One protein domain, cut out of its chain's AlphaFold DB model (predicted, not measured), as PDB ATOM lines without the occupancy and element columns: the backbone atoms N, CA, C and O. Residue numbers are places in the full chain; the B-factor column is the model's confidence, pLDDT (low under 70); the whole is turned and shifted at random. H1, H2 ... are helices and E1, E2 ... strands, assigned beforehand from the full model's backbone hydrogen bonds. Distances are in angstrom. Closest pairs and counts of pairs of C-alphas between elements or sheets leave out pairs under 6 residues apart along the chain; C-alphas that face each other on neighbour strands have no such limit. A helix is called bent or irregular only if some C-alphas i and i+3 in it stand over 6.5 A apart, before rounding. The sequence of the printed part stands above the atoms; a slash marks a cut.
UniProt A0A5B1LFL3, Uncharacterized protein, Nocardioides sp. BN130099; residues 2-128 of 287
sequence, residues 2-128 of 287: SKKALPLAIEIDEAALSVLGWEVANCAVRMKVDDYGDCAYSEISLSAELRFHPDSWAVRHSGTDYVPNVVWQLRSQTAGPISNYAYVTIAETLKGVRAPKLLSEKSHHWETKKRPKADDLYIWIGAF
ATOM      1  N   SER A   2     -55.632  70.305  -1.323       45.81
ATOM      2  CA  SER A   2     -55.501  69.145  -0.429       45.81
ATOM      3  C   SER A   2     -54.583  68.104  -1.075       45.81
ATOM      4  O   SER A   2     -54.900  67.595  -2.149       45.81
ATOM      5  N   LYS A   3     -53.442  67.812  -0.438       59.16
ATOM      6  CA  LYS A   3     -52.544  66.716  -0.824       59.16
ATOM      7  C   LYS A   3     -53.262  65.396  -0.536       59.16
ATOM      8  O   LYS A   3     -53.265  64.934   0.602       59.16
ATOM      9  N   LYS A   4     -53.910  64.807  -1.542       75.69
ATOM     10  CA  LYS A   4     -54.574  63.506  -1.400       75.69
ATOM     11  C   LYS A   4     -53.629  62.409  -1.880       75.69
ATOM     12  O   LYS A   4     -53.361  62.308  -3.071       75.69
ATOM     13  N   ALA A   5     -53.135  61.606  -0.943       85.31
ATOM     14  CA  ALA A   5     -52.448  60.360  -1.256       85.31
ATOM     15  C   ALA A   5     -53.494  59.305  -1.653       85.31
ATOM     16  O   ALA A   5     -54.460  59.084  -0.919       85.31
ATOM     17  N   LEU A   6     -53.327  58.699  -2.824       91.31
ATOM     18  CA  LEU A   6     -54.214  57.678  -3.376       91.31
ATOM     19  C   LEU A   6     -53.567  56.302  -3.172       91.31
ATOM     20  O   LEU A   6     -52.400  56.153  -3.528       91.31
ATOM     21  N   PRO A   7     -54.260  55.312  -2.587       93.44
ATOM     22  CA  PRO A   7     -53.724  53.957  -2.519       93.44
ATOM     23  C   PRO A   7     -53.587  53.378  -3.932       93.44
ATOM     24  O   PRO A   7     -54.443  53.637  -4.779       93.44
ATOM     25  N   LEU A   8     -52.528  52.604  -4.166       93.50
ATOM     26  CA  LEU A   8     -52.372  51.794  -5.378       93.50
ATOM     27  C   LEU A   8     -52.561  50.315  -5.042       93.50
ATOM     28  O   LEU A   8     -52.282  49.891  -3.917       93.50
ATOM     29  N   ALA A   9     -53.024  49.539  -6.023       94.62
ATOM     30  CA  ALA A   9     -53.023  48.086  -5.922       94.62
ATOM     31  C   ALA A   9     -51.581  47.548  -5.914       94.62
ATOM     32  O   ALA A   9     -50.661  48.196  -6.418       94.62
ATOM     33  N   ILE A  10     -51.397  46.365  -5.328       94.38
ATOM     34  CA  ILE A  10     -50.102  45.694  -5.212       94.38
ATOM     35  C   ILE A  10     -50.271  44.261  -5.706       94.38
ATOM     36  O   ILE A  10     -51.204  43.574  -5.293       94.38
ATOM     37  N   GLU A  11     -49.370  43.835  -6.576       95.12
ATOM     38  CA  GLU A  11     -49.232  42.470  -7.069       95.12
ATOM     39  C   GLU A  11     -47.874  41.938  -6.603       95.12
ATOM     40  O   GLU A  11     -46.854  42.601  -6.793       95.12
ATOM     41  N   ILE A  12     -47.859  40.775  -5.956       94.62
ATOM     42  CA  ILE A  12     -46.641  40.155  -5.427       94.62
ATOM     43  C   ILE A  12     -46.391  38.871  -6.214       94.62
ATOM     44  O   ILE A  12     -47.218  37.960  -6.185       94.62
ATOM     45  N   ASP A  13     -45.252  38.792  -6.897       93.75
ATOM     46  CA  ASP A  13     -44.775  37.567  -7.534       93.75
ATOM     47  C   ASP A  13     -44.090  36.681  -6.489       93.75
ATOM     48  O   ASP A  13     -42.865  36.654  -6.338       93.75
ATOM     49  N   GLU A  14     -44.915  35.981  -5.710       93.25
ATOM     50  CA  GLU A  14     -44.449  35.089  -4.645       93.25
ATOM     51  C   GLU A  14     -43.520  33.991  -5.178       93.25
ATOM     52  O   GLU A  14     -42.609  33.564  -4.468       93.25
ATOM     53  N   ALA A  15     -43.710  33.553  -6.428       90.50
ATOM     54  CA  ALA A  15     -42.890  32.516  -7.038       90.50
ATOM     55  C   ALA A  15     -41.469  33.022  -7.326       90.50
ATOM     56  O   ALA A  15     -40.503  32.381  -6.907       90.50
ATOM     57  N   ALA A  16     -41.335  34.184  -7.977       87.88
ATOM     58  CA  ALA A  16     -40.032  34.794  -8.246       87.88
ATOM     59  C   ALA A  16     -39.285  35.143  -6.946       87.88
ATOM     60  O   ALA A  16     -38.089  34.877  -6.814       87.88
ATOM     61  N   LEU A  17     -40.003  35.677  -5.951       90.50
ATOM     62  CA  LEU A  17     -39.433  36.030  -4.648       90.50
ATOM     63  C   LEU A  17     -38.965  34.797  -3.871       90.50
ATOM     64  O   LEU A  17     -37.825  34.759  -3.406       90.50
ATOM     65  N   SER A  18     -39.812  33.770  -3.759       89.75
ATOM     66  CA  SER A  18     -39.528  32.582  -2.947       89.75
ATOM     67  C   SER A  18     -38.289  31.830  -3.430       89.75
ATOM     68  O   SER A  18     -37.469  31.410  -2.613       89.75
ATOM     69  N   VAL A  19     -38.104  31.724  -4.750       87.31
ATOM     70  CA  VAL A  19     -36.933  31.080  -5.367       87.31
ATOM     71  C   VAL A  19     -35.618  31.790  -5.012       87.31
ATOM     72  O   VAL A  19     -34.562  31.157  -4.940       87.31
ATOM     73  N   LEU A  20     -35.683  33.095  -4.750       87.62
ATOM     74  CA  LEU A  20     -34.554  33.924  -4.335       87.62
ATOM     75  C   LEU A  20     -34.492  34.128  -2.818       87.62
ATOM     76  O   LEU A  20     -33.682  34.912  -2.342       87.62
ATOM     77  N   GLY A  21     -35.306  33.395  -2.053       89.50
ATOM     78  CA  GLY A  21     -35.334  33.445  -0.595       89.50
ATOM     79  C   GLY A  21     -36.045  34.667  -0.019       89.50
ATOM     80  O   GLY A  21     -35.869  34.959   1.160       89.50
ATOM     81  N   TRP A  22     -36.846  35.376  -0.808       91.31
ATOM     82  CA  TRP A  22     -37.601  36.535  -0.353       91.31
ATOM     83  C   TRP A  22     -39.041  36.193   0.020       91.31
ATOM     84  O   TRP A  22     -39.748  35.477  -0.682       91.31
ATOM     85  N   GLU A  23     -39.491  36.790   1.116       92.81
ATOM     86  CA  GLU A  23     -40.894  36.929   1.488       92.81
ATOM     87  C   GLU A  23     -41.168  38.418   1.707       92.81
ATOM     88  O   GLU A  23     -40.390  39.128   2.354       92.81
ATOM     89  N   VAL A  24     -42.288  38.888   1.169       92.50
ATOM     90  CA  VAL A  24     -42.712  40.281   1.274       92.50
ATOM     91  C   VAL A  24     -44.057  40.326   1.991       92.50
ATOM     92  O   VAL A  24     -45.013  39.674   1.585       92.50
ATOM     93  N   ALA A  25     -44.141  41.120   3.057       93.50
ATOM     94  CA  ALA A  25     -45.334  41.264   3.882       93.50
ATOM     95  C   ALA A  25     -45.659  42.740   4.146       93.50
ATOM     96  O   ALA A  25     -44.864  43.638   3.865       93.50
ATOM     97  N   ASN A  26     -46.849  42.997   4.703       94.31
ATOM     98  CA  ASN A  26     -47.259  44.316   5.204       94.31
ATOM     99  C   ASN A  26     -47.063  45.463   4.190       94.31
ATOM    100  O   ASN A  26     -46.662  46.571   4.547       94.31
ATOM    101  N   CYS A  27     -47.342  45.185   2.915       93.25
ATOM    102  CA  CYS A  27     -47.148  46.140   1.835       93.25
ATOM    103  C   CYS A  27     -48.242  47.203   1.797       93.25
ATOM    104  O   CYS A  27     -49.436  46.900   1.785       93.25
ATOM    105  N   ALA A  28     -47.829  48.461   1.699       94.00
ATOM    106  CA  ALA A  28     -48.710  49.576   1.413       94.00
ATOM    107  C   ALA A  28     -48.042  50.508   0.409       94.00
ATOM    108  O   ALA A  28     -46.891  50.902   0.579       94.00
ATOM    109  N   VAL A  29     -48.791  50.900  -0.615       92.88
ATOM    110  CA  VAL A  29     -48.327  51.840  -1.630       92.88
ATOM    111  C   VAL A  29     -49.315  52.982  -1.732       92.88
ATOM    112  O   VAL A  29     -50.535  52.790  -1.760       92.88
ATOM    113  N   ARG A  30     -48.779  54.198  -1.796       93.31
ATOM    114  CA  ARG A  30     -49.557  55.404  -2.047       93.31
ATOM    115  C   ARG A  30     -48.902  56.232  -3.134       93.31
ATOM    116  O   ARG A  30     -47.706  56.491  -3.088       93.31
ATOM    117  N   MET A  31     -49.718  56.716  -4.055       91.81
ATOM    118  CA  MET A  31     -49.331  57.713  -5.035       91.81
ATOM    119  C   MET A  31     -49.802  59.086  -4.573       91.81
ATOM    120  O   MET A  31     -50.976  59.296  -4.250       91.81
ATOM    121  N   LYS A  32     -48.887  60.044  -4.562       91.62
ATOM    122  CA  LYS A  32     -49.202  61.461  -4.445       91.62
ATOM    123  C   LYS A  32     -49.137  62.070  -5.836       91.62
ATOM    124  O   LYS A  32     -48.195  61.793  -6.563       91.62
ATOM    125  N   VAL A  33     -50.131  62.884  -6.178       90.12
ATOM    126  CA  VAL A  33     -50.170  63.623  -7.443       90.12
ATOM    127  C   VAL A  33     -50.444  65.086  -7.144       90.12
ATOM    128  O   VAL A  33     -51.472  65.404  -6.537       90.12
ATOM    129  N   ASP A  34     -49.540  65.948  -7.589       89.25
ATOM    130  CA  ASP A  34     -49.669  67.394  -7.525       89.25
ATOM    131  C   ASP A  34     -49.789  67.951  -8.953       89.25
ATOM    132  O   ASP A  34     -48.922  67.730  -9.797       89.25
ATOM    133  N   ASP A  35     -50.878  68.667  -9.229       86.69
ATOM    134  CA  ASP A  35     -51.126  69.282 -10.534       86.69
ATOM    135  C   ASP A  35     -50.453  70.671 -10.594       86.69
ATOM    136  O   ASP A  35     -50.691  71.525  -9.734       86.69
ATOM    137  N   TYR A  36     -49.628  70.907 -11.617       84.00
ATOM    138  CA  TYR A  36     -48.896  72.149 -11.868       84.00
ATOM    139  C   TYR A  36     -49.083  72.583 -13.326       84.00
ATOM    140  O   TYR A  36     -48.430  72.075 -14.234       84.00
ATOM    141  N   GLY A  37     -49.972  73.553 -13.554       84.75
ATOM    142  CA  GLY A  37     -50.248  74.057 -14.901       84.75
ATOM    143  C   GLY A  37     -50.870  72.983 -15.795       84.75
ATOM    144  O   GLY A  37     -51.969  72.507 -15.511       84.75
ATOM    145  N   ASP A  38     -50.181  72.630 -16.880       83.44
ATOM    146  CA  ASP A  38     -50.571  71.594 -17.842       83.44
ATOM    147  C   ASP A  38     -49.902  70.232 -17.591       83.44
ATOM    148  O   ASP A  38     -50.005  69.338 -18.433       83.44
ATOM    149  N   CYS A  39     -49.256  70.064 -16.433       84.94
ATOM    150  CA  CYS A  39     -48.601  68.829 -16.023       84.94
ATOM    151  C   CYS A  39     -49.009  68.399 -14.604       84.94
ATOM    152  O   CYS A  39     -49.525  69.172 -13.800       84.94
ATOM    153  N   ALA A  40     -48.775  67.130 -14.299       87.31
ATOM    154  CA  ALA A  40     -49.003  66.481 -13.024       87.31
ATOM    155  C   ALA A  40     -47.709  65.789 -12.587       87.31
ATOM    156  O   ALA A  40     -47.181  64.932 -13.300       87.31
ATOM    157  N   TYR A  41     -47.220  66.153 -11.407       88.06
ATOM    158  CA  TYR A  41     -46.048  65.556 -10.780       88.06
ATOM    159  C   TYR A  41     -46.509  64.487  -9.811       88.06
ATOM    160  O   TYR A  41     -47.326  64.750  -8.924       88.06
ATOM    161  N   SER A  42     -45.987  63.281  -9.984       88.25
ATOM    162  CA  SER A  42     -46.366  62.139  -9.171       88.25
ATOM    163  C   SER A  42     -45.164  61.578  -8.424       88.25
ATOM    164  O   SER A  42     -44.043  61.581  -8.921       88.25
ATOM    165  N   GLU A  43     -45.413  61.112  -7.207       89.00
ATOM    166  CA  GLU A  43     -44.445  60.441  -6.338       89.00
ATOM    167  C   GLU A  43     -45.126  59.196  -5.777       89.00
ATOM    168  O   GLU A  43     -46.285  59.250  -5.347       89.00
ATOM    169  N   ILE A  44     -44.409  58.081  -5.760       89.38
ATOM    170  CA  ILE A  44     -44.859  56.855  -5.115       89.38
ATOM    171  C   ILE A  44     -44.135  56.738  -3.789       89.38
ATOM    172  O   ILE A  44     -42.921  56.861  -3.725       89.38
ATOM    173  N   SER A  45     -44.889  56.508  -2.724       90.75
ATOM    174  CA  SER A  45     -44.356  56.101  -1.430       90.75
ATOM    175  C   SER A  45     -44.766  54.658  -1.180       90.75
ATOM    176  O   SER A  45     -45.955  54.337  -1.280       90.75
ATOM    177  N   LEU A  46     -43.803  53.813  -0.830       90.44
ATOM    178  CA  LEU A  46     -44.044  52.425  -0.467       90.44
ATOM    179  C   LEU A  46     -43.576  52.164   0.961       90.44
ATOM    180  O   LEU A  46     -42.591  52.739   1.421       90.44
ATOM    181  N   SER A  47     -44.270  51.269   1.649       92.25
ATOM    182  CA  SER A  47     -43.763  50.623   2.850       92.25
ATOM    183  C   SER A  47     -43.977  49.126   2.743       92.25
ATOM    184  O   SER A  47     -45.056  48.702   2.328       92.25
ATOM    185  N   ALA A  48     -42.986  48.338   3.133       93.19
ATOM    186  CA  ALA A  48     -43.064  46.885   3.118       93.19
ATOM    187  C   ALA A  48     -42.203  46.290   4.234       93.19
ATOM    188  O   ALA A  48     -41.287  46.931   4.747       93.19
ATOM    189  N   GLU A  49     -42.483  45.046   4.590       93.19
ATOM    190  CA  GLU A  49     -41.603  44.216   5.398       93.19
ATOM    191  C   GLU A  49     -40.983  43.148   4.497       93.19
ATOM    192  O   GLU A  49     -41.703  42.381   3.861       93.19
ATOM    193  N   LEU A  50     -39.654  43.110   4.435       91.38
ATOM    194  CA  LEU A  50     -38.893  42.135   3.662       91.38
ATOM    195  C   LEU A  50     -38.259  41.126   4.605       91.38
ATOM    196  O   LEU A  50     -37.528  41.502   5.525       91.38
ATOM    197  N   ARG A  51     -38.495  39.843   4.362       91.44
ATOM    198  CA  ARG A  51     -37.872  38.749   5.103       91.44
ATOM    199  C   ARG A  51     -37.038  37.921   4.151       91.44
ATOM    200  O   ARG A  51     -37.527  37.488   3.114       91.44
ATOM    201  N   PHE A  52     -35.781  37.728   4.527       90.00
ATOM    202  CA  PHE A  52     -34.863  36.896   3.776       90.00
ATOM    203  C   PHE A  52     -34.695  35.546   4.465       90.00
ATOM    204  O   PHE A  52     -34.307  35.484   5.633       90.00
ATOM    205  N   HIS A  53     -34.956  34.479   3.722       88.75
ATOM    206  CA  HIS A  53     -34.831  33.091   4.138       88.75
ATOM    207  C   HIS A  53     -33.626  32.477   3.418       88.75
ATOM    208  O   HIS A  53     -33.777  31.957   2.309       88.75
ATOM    209  N   PRO A  54     -32.417  32.518   4.010       83.69
ATOM    210  CA  PRO A  54     -31.204  32.041   3.343       83.69
ATOM    211  C   PRO A  54     -31.287  30.564   2.946       83.69
ATOM    212  O   PRO A  54     -30.743  30.188   1.915       83.69
ATOM    213  N   ASP A  55     -32.020  29.752   3.712       83.00
ATOM    214  CA  ASP A  55     -32.235  28.330   3.422       83.00
ATOM    215  C   ASP A  55     -33.116  28.103   2.180       83.00
ATOM    216  O   ASP A  55     -33.065  27.041   1.563       83.00
ATOM    217  N   SER A  56     -33.922  29.102   1.805       80.44
ATOM    218  CA  SER A  56     -34.734  29.089   0.581       80.44
ATOM    219  C   SER A  56     -33.956  29.608  -0.634       80.44
ATOM    220  O   SER A  56     -34.264  29.230  -1.761       80.44
ATOM    221  N   TRP A  57     -32.889  30.387  -0.424       79.62
ATOM    222  CA  TRP A  57     -31.954  30.804  -1.474       79.62
ATOM    223  C   TRP A  57     -30.885  29.728  -1.726       79.62
ATOM    224  O   TRP A  57     -29.682  29.930  -1.540       79.62
ATOM    225  N   ALA A  58     -31.347  28.545  -2.134       69.06
ATOM    226  CA  ALA A  58     -30.508  27.355  -2.284       69.06
ATOM    227  C   ALA A  58     -29.493  27.449  -3.437       69.06
ATOM    228  O   ALA A  58     -28.534  26.681  -3.477       69.06
ATOM    229  N   VAL A  59     -29.708  28.366  -4.386       73.94
ATOM    230  CA  VAL A  59     -28.868  28.543  -5.573       73.94
ATOM    231  C   VAL A  59     -28.478  30.010  -5.696       73.94
ATOM    232  O   VAL A  59     -29.332  30.861  -5.967       73.94
ATOM    233  N   ARG A  60     -27.182  30.280  -5.514       74.25
ATOM    234  CA  ARG A  60     -26.570  31.596  -5.704       74.25
ATOM    235  C   ARG A  60     -25.895  31.622  -7.060       74.25
ATOM    236  O   ARG A  60     -25.035  30.787  -7.320       74.25
ATOM    237  N   HIS A  61     -26.294  32.565  -7.901       75.12
ATOM    238  CA  HIS A  61     -25.668  32.730  -9.206       75.12
ATOM    239  C   HIS A  61     -24.539  33.761  -9.187       75.12
ATOM    240  O   HIS A  61     -23.757  33.746 -10.113       75.12
ATOM    241  N   SER A  62     -24.369  34.563  -8.127       68.06
ATOM    242  CA  SER A  62     -23.219  35.463  -7.971       68.06
ATOM    243  C   SER A  62     -22.390  35.118  -6.730       68.06
ATOM    244  O   SER A  62     -22.933  34.755  -5.684       68.06
ATOM    245  N   GLY A  63     -21.066  35.281  -6.818       59.75
ATOM    246  CA  GLY A  63     -20.135  35.135  -5.688       59.75
ATOM    247  C   GLY A  63     -20.177  36.295  -4.683       59.75
ATOM    248  O   GLY A  63     -19.231  36.487  -3.920       59.75
ATOM    249  N   THR A  64     -21.231  37.114  -4.704       66.38
ATOM    250  CA  THR A  64     -21.326  38.318  -3.876       66.38
ATOM    251  C   THR A  64     -21.905  38.013  -2.491       66.38
ATOM    252  O   THR A  64     -22.720  37.109  -2.310       66.38
ATOM    253  N   ASP A  65     -21.526  38.815  -1.493       67.81
ATOM    254  CA  ASP A  65     -22.126  38.785  -0.145       67.81
ATOM    255  C   ASP A  65     -23.537  39.414  -0.091       67.81
ATOM    256  O   ASP A  65     -24.133  39.537   0.989       67.81
ATOM    257  N   TYR A  66     -24.044  39.893  -1.227       75.50
ATOM    258  CA  TYR A  66     -25.312  40.602  -1.324       75.50
ATOM    259  C   TYR A  66     -26.433  39.627  -1.665       75.50
ATOM    260  O   TYR A  66     -26.260  38.690  -2.439       75.50
ATOM    261  N   VAL A  67     -27.594  39.843  -1.052       79.88
ATOM    262  CA  VAL A  67     -28.800  39.089  -1.408       79.88
ATOM    263  C   VAL A  67     -29.389  39.647  -2.712       79.88
ATOM    264  O   VAL A  67     -29.171  40.828  -2.997       79.88
ATOM    265  N   PRO A  68     -30.130  38.839  -3.495       79.94
ATOM    266  CA  PRO A  68     -30.704  39.280  -4.765       79.94
ATOM    267  C   PRO A  68     -31.577  40.523  -4.591       79.94
ATOM    268  O   PRO A  68     -32.292  40.643  -3.590       79.94
ATOM    269  N   ASN A  69     -31.536  41.432  -5.565       82.81
ATOM    270  CA  ASN A  69     -32.357  42.635  -5.534       82.81
ATOM    271  C   ASN A  69     -33.836  42.248  -5.650       82.81
ATOM    272  O   ASN A  69     -34.252  41.545  -6.571       82.81
ATOM    273  N   VAL A  70     -34.647  42.759  -4.729       85.81
ATOM    274  CA  VAL A  70     -36.093  42.828  -4.943       85.81
ATOM    275  C   VAL A  70     -36.348  44.002  -5.895       85.81
ATOM    276  O   VAL A  70     -35.605  44.988  -5.900       85.81
ATOM    277  N   VAL A  71     -37.362  43.882  -6.744       86.25
ATOM    278  CA  VAL A  71     -37.703  44.860  -7.776       86.25
ATOM    279  C   VAL A  71     -39.165  45.251  -7.617       86.25
ATOM    280  O   VAL A  71     -40.045  44.397  -7.530       86.25
ATOM    281  N   TRP A  72     -39.423  46.556  -7.596       87.75
ATOM    282  CA  TRP A  72     -40.757  47.130  -7.483       87.75
ATOM    283  C   TRP A  72     -41.013  47.972  -8.716       87.75
ATOM    284  O   TRP A  72     -40.368  49.001  -8.876       87.75
ATOM    285  N   GLN A  73     -41.944  47.559  -9.567       86.31
ATOM    286  CA  GLN A  73     -42.246  48.243 -10.824       86.31
ATOM    287  C   GLN A  73     -43.666  48.789 -10.807       86.31
ATOM    288  O   GLN A  73     -44.620  48.069 -10.509       86.31
ATOM    289  N   LEU A  74     -43.826  50.053 -11.187       87.44
ATOM    290  CA  LEU A  74     -45.145  50.623 -11.440       87.44
ATOM    291  C   LEU A  74     -45.684  50.131 -12.785       87.44
ATOM    292  O   LEU A  74     -45.124  50.421 -13.827       87.44
ATOM    293  N   ARG A  75     -46.800  49.418 -12.800       87.81
ATOM    294  CA  ARG A  75     -47.408  48.884 -14.023       87.81
ATOM    295  C   ARG A  75     -48.789  49.487 -14.252       87.81
ATOM    296  O   ARG A  75     -49.399  50.049 -13.342       87.81
ATOM    297  N   SER A  76     -49.265  49.383 -15.491       86.38
ATOM    298  CA  SER A  76     -50.607  49.809 -15.886       86.38
ATOM    299  C   SER A  76     -51.454  48.587 -16.220       86.38
ATOM    300  O   SER A  76     -51.033  47.715 -16.977       86.38
ATOM    301  N   GLN A  77     -52.663  48.545 -15.670       87.06
ATOM    302  CA  GLN A  77     -53.658  47.506 -15.922       87.06
ATOM    303  C   GLN A  77     -54.053  47.476 -17.403       87.06
ATOM    304  O   GLN A  77     -54.237  46.408 -17.983       87.06
ATOM    305  N   THR A  78     -54.159  48.646 -18.039       83.94
ATOM    306  CA  THR A  78     -54.554  48.752 -19.450       83.94
ATOM    307  C   THR A  78     -53.397  48.615 -20.435       83.94
ATOM    308  O   THR A  78     -53.620  48.138 -21.546       83.94
ATOM    309  N   ALA A  79     -52.178  49.021 -20.066       75.88
ATOM    310  CA  ALA A  79     -51.012  48.940 -20.951       75.88
ATOM    311  C   ALA A  79     -50.154  47.677 -20.747       75.88
ATOM    312  O   ALA A  79     -49.294  47.396 -21.580       75.88
ATOM    313  N   GLY A  80     -50.392  46.916 -19.676       75.06
ATOM    314  CA  GLY A  80     -49.677  45.681 -19.367       75.06
ATOM    315  C   GLY A  80     -48.345  45.886 -18.627       75.06
ATOM    316  O   GLY A  80     -47.991  47.008 -18.238       75.06
ATOM    317  N   PRO A  81     -47.588  44.793 -18.414       67.75
ATOM    318  CA  PRO A  81     -46.381  44.793 -17.588       67.75
ATOM    319  C   PRO A  81     -45.243  45.643 -18.156       67.75
ATOM    320  O   PRO A  81     -44.488  46.232 -17.388       67.75
ATOM    321  N   ILE A  82     -45.193  45.827 -19.477       68.31
ATOM    322  CA  ILE A  82     -44.182  46.642 -20.169       68.31
ATOM    323  C   ILE A  82     -44.700  48.058 -20.484       68.31
ATOM    324  O   ILE A  82     -44.467  48.634 -21.551       68.31
ATOM    325  N   SER A  83     -45.464  48.640 -19.562       69.44
ATOM    326  CA  SER A  83     -45.989  50.001 -19.713       69.44
ATOM    327  C   SER A  83     -44.898  51.077 -19.587       69.44
ATOM    328  O   SER A  83     -43.774  50.822 -19.148       69.44
ATOM    329  N   ASN A  84     -45.213  52.319 -19.957       66.75
ATOM    330  CA  ASN A  84     -44.345  53.488 -19.736       66.75
ATOM    331  C   ASN A  84     -44.044  53.744 -18.251       66.75
ATOM    332  O   ASN A  84     -43.086  54.433 -17.924       66.75
ATOM    333  N   TYR A  85     -44.849  53.170 -17.366       70.38
ATOM    334  CA  TYR A  85     -44.689  53.282 -15.929       70.38
ATOM    335  C   TYR A  85     -43.699  52.263 -15.348       70.38
ATOM    336  O   TYR A  85     -43.149  52.530 -14.281       70.38
ATOM    337  N   ALA A  86     -43.422  51.153 -16.058       58.75
ATOM    338  CA  ALA A  86     -42.663  49.990 -15.558       58.75
ATOM    339  C   ALA A  86     -41.242  50.319 -15.075       58.75
ATOM    340  O   ALA A  86     -40.614  49.530 -14.381       58.75
ATOM    341  N   TYR A  87     -40.759  51.507 -15.427       57.50
ATOM    342  CA  TYR A  87     -39.407  51.991 -15.198       57.50
ATOM    343  C   TYR A  87     -39.286  52.851 -13.942       57.50
ATOM    344  O   TYR A  87     -38.174  53.182 -13.534       57.50
ATOM    345  N   VAL A  88     -40.403  53.170 -13.278       56.41
ATOM    346  CA  VAL A  88     -40.356  53.655 -11.898       56.41
ATOM    347  C   VAL A  88     -40.032  52.452 -11.021       56.41
ATOM    348  O   VAL A  88     -40.929  51.794 -10.491       56.41
ATOM    349  N   THR A  89     -38.735  52.151 -10.950       62.78
ATOM    350  CA  THR A  89     -38.186  51.022 -10.211       62.78
ATOM    351  C   THR A  89     -37.571  51.504  -8.913       62.78
ATOM    352  O   THR A  89     -36.817  52.476  -8.886       62.78
ATOM    353  N   ILE A  90     -37.886  50.807  -7.833       61.41
ATOM    354  CA  ILE A  90     -37.091  50.841  -6.607       61.41
ATOM    355  C   ILE A  90     -36.387  49.492  -6.570       61.41
ATOM    356  O   ILE A  90     -37.008  48.488  -6.902       61.41
ATOM    357  N   ALA A  91     -35.091  49.476  -6.287       61.97
ATOM    358  CA  ALA A  91     -34.308  48.257  -6.153       61.97
ATOM    359  C   ALA A  91     -33.479  48.384  -4.880       61.97
ATOM    360  O   ALA A  91     -32.850  49.412  -4.639       61.97
ATOM    361  N   GLU A  92     -33.514  47.349  -4.050       67.88
ATOM    362  CA  GLU A  92     -32.876  47.358  -2.738       67.88
ATOM    363  C   GLU A  92     -31.776  46.308  -2.695       67.88
ATOM    364  O   GLU A  92     -32.052  45.109  -2.634       67.88
ATOM    365  N   THR A  93     -30.528  46.767  -2.665       65.44
ATOM    366  CA  THR A  93     -29.367  45.899  -2.464       65.44
ATOM    367  C   THR A  93     -29.079  45.773  -0.974       65.44
ATOM    368  O   THR A  93     -28.717  46.744  -0.303       65.44
ATOM    369  N   LEU A  94     -29.245  44.567  -0.424       68.38
ATOM    370  CA  LEU A  94     -29.108  44.314   1.012       68.38
ATOM    371  C   LEU A  94     -27.906  43.413   1.299       68.38
ATOM    372  O   LEU A  94     -27.617  42.471   0.567       68.38
ATOM    373  N   LYS A  95     -27.201  43.690   2.400       69.75
ATOM    374  CA  LYS A  95     -26.100  42.854   2.893       69.75
ATOM    375  C   LYS A  95     -26.516  42.161   4.186       69.75
ATOM    376  O   LYS A  95     -26.900  42.832   5.141       69.75
ATOM    377  N   GLY A  96     -26.398  40.832   4.237       60.81
ATOM    378  CA  GLY A  96     -26.483  40.058   5.484       60.81
ATOM    379  C   GLY A  96     -27.788  40.216   6.278       60.81
ATOM    380  O   GLY A  96     -27.747  40.447   7.488       60.81
ATOM    381  N   VAL A  97     -28.944  40.094   5.618       68.12
ATOM    382  CA  VAL A  97     -30.264  40.239   6.255       68.12
ATOM    383  C   VAL A  97     -30.535  39.056   7.193       68.12
ATOM    384  O   VAL A  97     -30.758  37.938   6.744       68.12
ATOM    385  N   ARG A  98     -30.490  39.297   8.511       71.44
ATOM    386  CA  ARG A  98     -30.782  38.290   9.560       71.44
ATOM    387  C   ARG A  98     -32.142  38.471  10.235       71.44
ATOM    388  O   ARG A  98     -32.584  37.594  10.966       71.44
ATOM    389  N   ALA A  99     -32.767  39.626  10.041       79.50
ATOM    390  CA  ALA A  99     -34.050  39.994  10.625       79.50
ATOM    391  C   ALA A  99     -34.921  40.645   9.543       79.50
ATOM    392  O   ALA A  99     -34.363  41.155   8.566       79.50
ATOM    393  N   PRO A 100     -36.256  40.663   9.710       84.94
ATOM    394  CA  PRO A 100     -37.132  41.382   8.797       84.94
ATOM    395  C   PRO A 100     -36.675  42.838   8.629       84.94
ATOM    396  O   PRO A 100     -36.491  43.556   9.617       84.94
ATOM    397  N   LYS A 101     -36.475  43.280   7.384       86.12
ATOM    398  CA  LYS A 101     -36.180  44.675   7.053       86.12
ATOM    399  C   LYS A 101     -37.497  45.404   6.826       86.12
ATOM    400  O   LYS A 101     -38.265  45.046   5.939       86.12
ATOM    401  N   LEU A 102     -37.733  46.456   7.601       88.00
ATOM    402  CA  LEU A 102     -38.795  47.409   7.306       88.00
ATOM    403  C   LEU A 102     -38.278  48.390   6.258       88.00
ATOM    404  O   LEU A 102     -37.289  49.088   6.484       88.00
ATOM    405  N   LEU A 103     -38.940  48.409   5.112       85.81
ATOM    406  CA  LEU A 103     -38.646  49.285   3.996       85.81
ATOM    407  C   LEU A 103     -39.668  50.420   3.970       85.81
ATOM    408  O   LEU A 103     -40.866  50.184   4.134       85.81
ATOM    409  N   SER A 104     -39.199  51.646   3.760       88.69
ATOM    410  CA  SER A 104     -40.052  52.816   3.562       88.69
ATOM    411  C   SER A 104     -39.388  53.741   2.552       88.69
ATOM    412  O   SER A 104     -38.626  54.624   2.937       88.69
ATOM    413  N   GLU A 105     -39.716  53.554   1.279       86.75
ATOM    414  CA  GLU A 105     -39.051  54.228   0.168       86.75
ATOM    415  C   GLU A 105     -39.985  55.148  -0.598       86.75
ATOM    416  O   GLU A 105     -41.217  55.031  -0.560       86.75
ATOM    417  N   LYS A 106     -39.367  56.081  -1.318       85.69
ATOM    418  CA  LYS A 106     -40.060  56.966  -2.242       85.69
ATOM    419  C   LYS A 106     -39.408  56.909  -3.606       85.69
ATOM    420  O   LYS A 106     -38.189  56.962  -3.714       85.69
ATOM    421  N   SER A 107     -40.229  56.871  -4.646       84.00
ATOM    422  CA  SER A 107     -39.728  57.087  -5.993       84.00
ATOM    423  C   SER A 107     -39.233  58.525  -6.141       84.00
ATOM    424  O   SER A 107     -39.704  59.440  -5.459       84.00
ATOM    425  N   HIS A 108     -38.370  58.757  -7.126       81.06
ATOM    426  CA  HIS A 108     -38.213  60.103  -7.662       81.06
ATOM    427  C   HIS A 108     -39.565  60.641  -8.150       81.06
ATOM    428  O   HIS A 108     -40.483  59.881  -8.490       81.06
ATOM    429  N   HIS A 109     -39.685  61.967  -8.168       83.38
ATOM    430  CA  HIS A 109     -40.832  62.603  -8.794       83.38
ATOM    431  C   HIS A 109     -40.761  62.368 -10.298       83.38
ATOM    432  O   HIS A 109     -39.694  62.492 -10.900       83.38
ATOM    433  N   TRP A 110     -41.906  62.082 -10.896       84.38
ATOM    434  CA  TRP A 110     -42.036  61.954 -12.338       84.38
ATOM    435  C   TRP A 110     -43.189  62.802 -12.848       84.38
ATOM    436  O   TRP A 110     -44.201  62.997 -12.168       84.38
ATOM    437  N   GLU A 111     -43.018  63.339 -14.049       83.25
ATOM    438  CA  GLU A 111     -43.968  64.254 -14.657       83.25
ATOM    439  C   GLU A 111     -44.841  63.533 -15.685       83.25
ATOM    440  O   GLU A 111     -44.383  62.712 -16.472       83.25
ATOM    441  N   THR A 112     -46.126  63.878 -15.714       81.50
ATOM    442  CA  THR A 112     -47.040  63.499 -16.796       81.50
ATOM    443  C   THR A 112     -47.882  64.688 -17.221       81.50
ATOM    444  O   THR A 112     -48.266  65.513 -16.408       81.50
ATOM    445  N   LYS A 113     -48.252  64.770 -18.501       79.94
ATOM    446  CA  LYS A 113     -49.135  65.843 -19.007       79.94
ATOM    447  C   LYS A 113     -50.555  65.802 -18.451       79.94
ATOM    448  O   LYS A 113     -51.282  66.785 -18.450       79.94
ATOM    449  N   LYS A 114     -51.017  64.609 -18.106       81.50
ATOM    450  CA  LYS A 114     -52.342  64.405 -17.538       81.50
ATOM    451  C   LYS A 114     -52.165  63.626 -16.269       81.50
ATOM    452  O   LYS A 114     -51.403  62.665 -16.245       81.50
ATOM    453  N   ARG A 115     -52.950  64.012 -15.275       86.44
ATOM    454  CA  ARG A 115     -53.072  63.293 -14.023       86.44
ATOM    455  C   ARG A 115     -53.226  61.786 -14.276       86.44
ATOM    456  O   ARG A 115     -54.188  61.398 -14.952       86.44
ATOM    457  N   PRO A 116     -52.314  60.948 -13.753       85.44
ATOM    458  CA  PRO A 116     -52.431  59.506 -13.873       85.44
ATOM    459  C   PRO A 116     -53.681  59.022 -13.141       85.44
ATOM    460  O   PRO A 116     -54.086  59.558 -12.101       85.44
ATOM    461  N   LYS A 117     -54.299  57.990 -13.705       87.00
ATOM    462  CA  LYS A 117     -55.453  57.313 -13.126       87.00
ATOM    463  C   LYS A 117     -54.958  56.275 -12.125       87.00
ATOM    464  O   LYS A 117     -54.389  55.270 -12.522       87.00
ATOM    465  N   ALA A 118     -55.129  56.538 -10.833       86.69
ATOM    466  CA  ALA A 118     -54.634  55.648  -9.778       86.69
ATOM    467  C   ALA A 118     -55.240  54.233  -9.842       86.69
ATOM    468  O   ALA A 118     -54.592  53.283  -9.436       86.69
ATOM    469  N   ASP A 119     -56.461  54.102 -10.358       89.81
ATOM    470  CA  ASP A 119     -57.167  52.835 -10.579       89.81
ATOM    471  C   ASP A 119     -56.638  52.028 -11.775       89.81
ATOM    472  O   ASP A 119     -56.882  50.828 -11.849       89.81
ATOM    473  N   ASP A 120     -55.900  52.660 -12.690       89.81
ATOM    474  CA  ASP A 120     -55.184  51.972 -13.771       89.81
ATOM    475  C   ASP A 120     -53.772  51.540 -13.350       89.81
ATOM    476  O   ASP A 120     -53.149  50.743 -14.039       89.81
ATOM    477  N   LEU A 121     -53.247  52.049 -12.234       90.75
ATOM    478  CA  LEU A 121     -51.867  51.814 -11.818       90.75
ATOM    479  C   LEU A 121     -51.774  50.838 -10.646       90.75
ATOM    480  O   LEU A 121     -52.575  50.867  -9.710       90.75
ATOM    481  N   TYR A 122     -50.738  50.007 -10.664       92.44
ATOM    482  CA  TYR A 122     -50.419  49.091  -9.574       92.44
ATOM    483  C   TYR A 122     -48.905  48.907  -9.436       92.44
ATOM    484  O   TYR A 122     -48.161  49.170 -10.377       92.44
ATOM    485  N   ILE A 123     -48.441  48.476  -8.265       91.56
ATOM    486  CA  ILE A 123     -47.045  48.073  -8.066       91.56
ATOM    487  C   ILE A 123     -46.948  46.562  -8.176       91.56
ATOM    488  O   ILE A 123     -47.604  45.856  -7.417       91.56
ATOM    489  N   TRP A 124     -46.102  46.083  -9.077       92.38
ATOM    490  CA  TRP A 124     -45.640  44.703  -9.078       92.38
ATOM    491  C   TRP A 124     -44.352  44.589  -8.267       92.38
ATOM    492  O   TRP A 124     -43.471  45.442  -8.395       92.38
ATOM    493  N   ILE A 125     -44.255  43.555  -7.435       91.75
ATOM    494  CA  ILE A 125     -43.092  43.255  -6.599       91.75
ATOM    495  C   ILE A 125     -42.593  41.857  -6.955       91.75
ATOM    496  O   ILE A 125     -43.338  40.892  -6.806       91.75
ATOM    497  N   GLY A 126     -41.336  41.750  -7.373       91.44
ATOM    498  CA  GLY A 126     -40.679  40.481  -7.685       91.44
ATOM    499  C   GLY A 126     -39.177  40.552  -7.436       91.44
ATOM    500  O   GLY A 126     -38.709  41.433  -6.715       91.44
ATOM    501  N   ALA A 127     -38.409  39.630  -8.008       88.38
ATOM    502  CA  ALA A 127     -36.956  39.617  -7.881       88.38
ATOM    503  C   ALA A 127     -36.305  38.933  -9.090       88.38
ATOM    504  O   ALA A 127     -36.929  38.097  -9.741       88.38
ATOM    505  N   PHE A 128     -35.051  39.294  -9.358       87.50
ATOM    506  CA  PHE A 128     -34.201  38.695 -10.388       87.50
ATOM    507  C   PHE A 128     -32.828  38.380  -9.782       87.50
ATOM    508  O   PHE A 128     -32.436  38.991  -8.784       87.50
TER     509      PHE A 128
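What this domain is: This is residues 2 to 128 of the 287 residues of an uncharacterized protein of Nocardioides sp. BN130099 (UniProt A0A5B1LFL3). Two twisted sheets lie partly face to face as a sandwich, their strands crossed at 34 degrees. The larger is built on one long, bent hairpin, E3 and E4, whose turn end, with E8 beside it, reaches beyond the smaller sheet, while the short helix H1 sits near the other end. The printed part has 127 residues, with nine named strands and one named helix in the order E1 E2 H1 E3 E4 E5 E6 E7 E8 E9. The larger sheet, E1 E3 E4 E7 E8, is branched and antiparallel; the smaller is mixed, in the order E2 E9 E5 E6. The class is mostly strand, and the whole is compact, with a radius of gyration of the C-alphas of 15.8 A, yet elongated, spanning 51 by 27 by 22 A.

How they stand to each other: E3, residues 22 to 36, and E4, residues 39 to 52, form an antiparallel hairpin, with N 30 and O 45 at 2.9 A. E3 bends by 69 degrees at residue 25, and E4 by 52 degrees at residue 49. E1, residues 5 to 7, lies on the other side of E3 from E4, with N 6 and O 31 at 2.8 A. On the side of E4 away from E3, E7, residues 101 to 106, pairs with N 48 and O 103 at 3.0 A, and E8, residues 110 to 112, with N 42 and O 110 at 2.8 A. In the other sheet, E9, residues 121 to 127, is parallel to E2, residues 9 to 12, with N 11 and O 123 at 2.8 A. E9 is antiparallel to E5, residues 66 to 76, with N 73 and O 124 at 2.9 A. E5 and E6, residues 89 to 95, form a hairpin, with N 72 and O 90 at 3.2 A. Between the sheets, the closest C-alphas of E2 and E3 are those of Ile 10 and Val 29, 7.3 A apart. H1, residues 14 to 19, stands at the level of the sheet E2 E9 E5 E6, at a height of 2.8 A; its closest C-alpha pair with E9 is Leu 17 and Ala 127, 5.4 A. H1 only grazes the branched sheet, and its O i to N i+4 pairs are within hydrogen-bond range.

Where its parts are: E1 begins at C-alpha 5, (-52.448, 60.360, -1.256). E3 measures 39.1 A, E4 40.0 A and E5 30.6 A from first to last C-alpha. E9 measures 19.7 A and ends at C-alpha 127, (-36.956, 39.617, -7.881).

The domain as a whole: The two C-alphas farthest apart, of Gly 37 and Asp 55, are 52.5 A apart. The printed part has no cut. The links E4 to E5 and E5 to E6 are long. Low-confidence residues include 62 to 65 and 86 to 97; E6 has a mean pLDDT of 65.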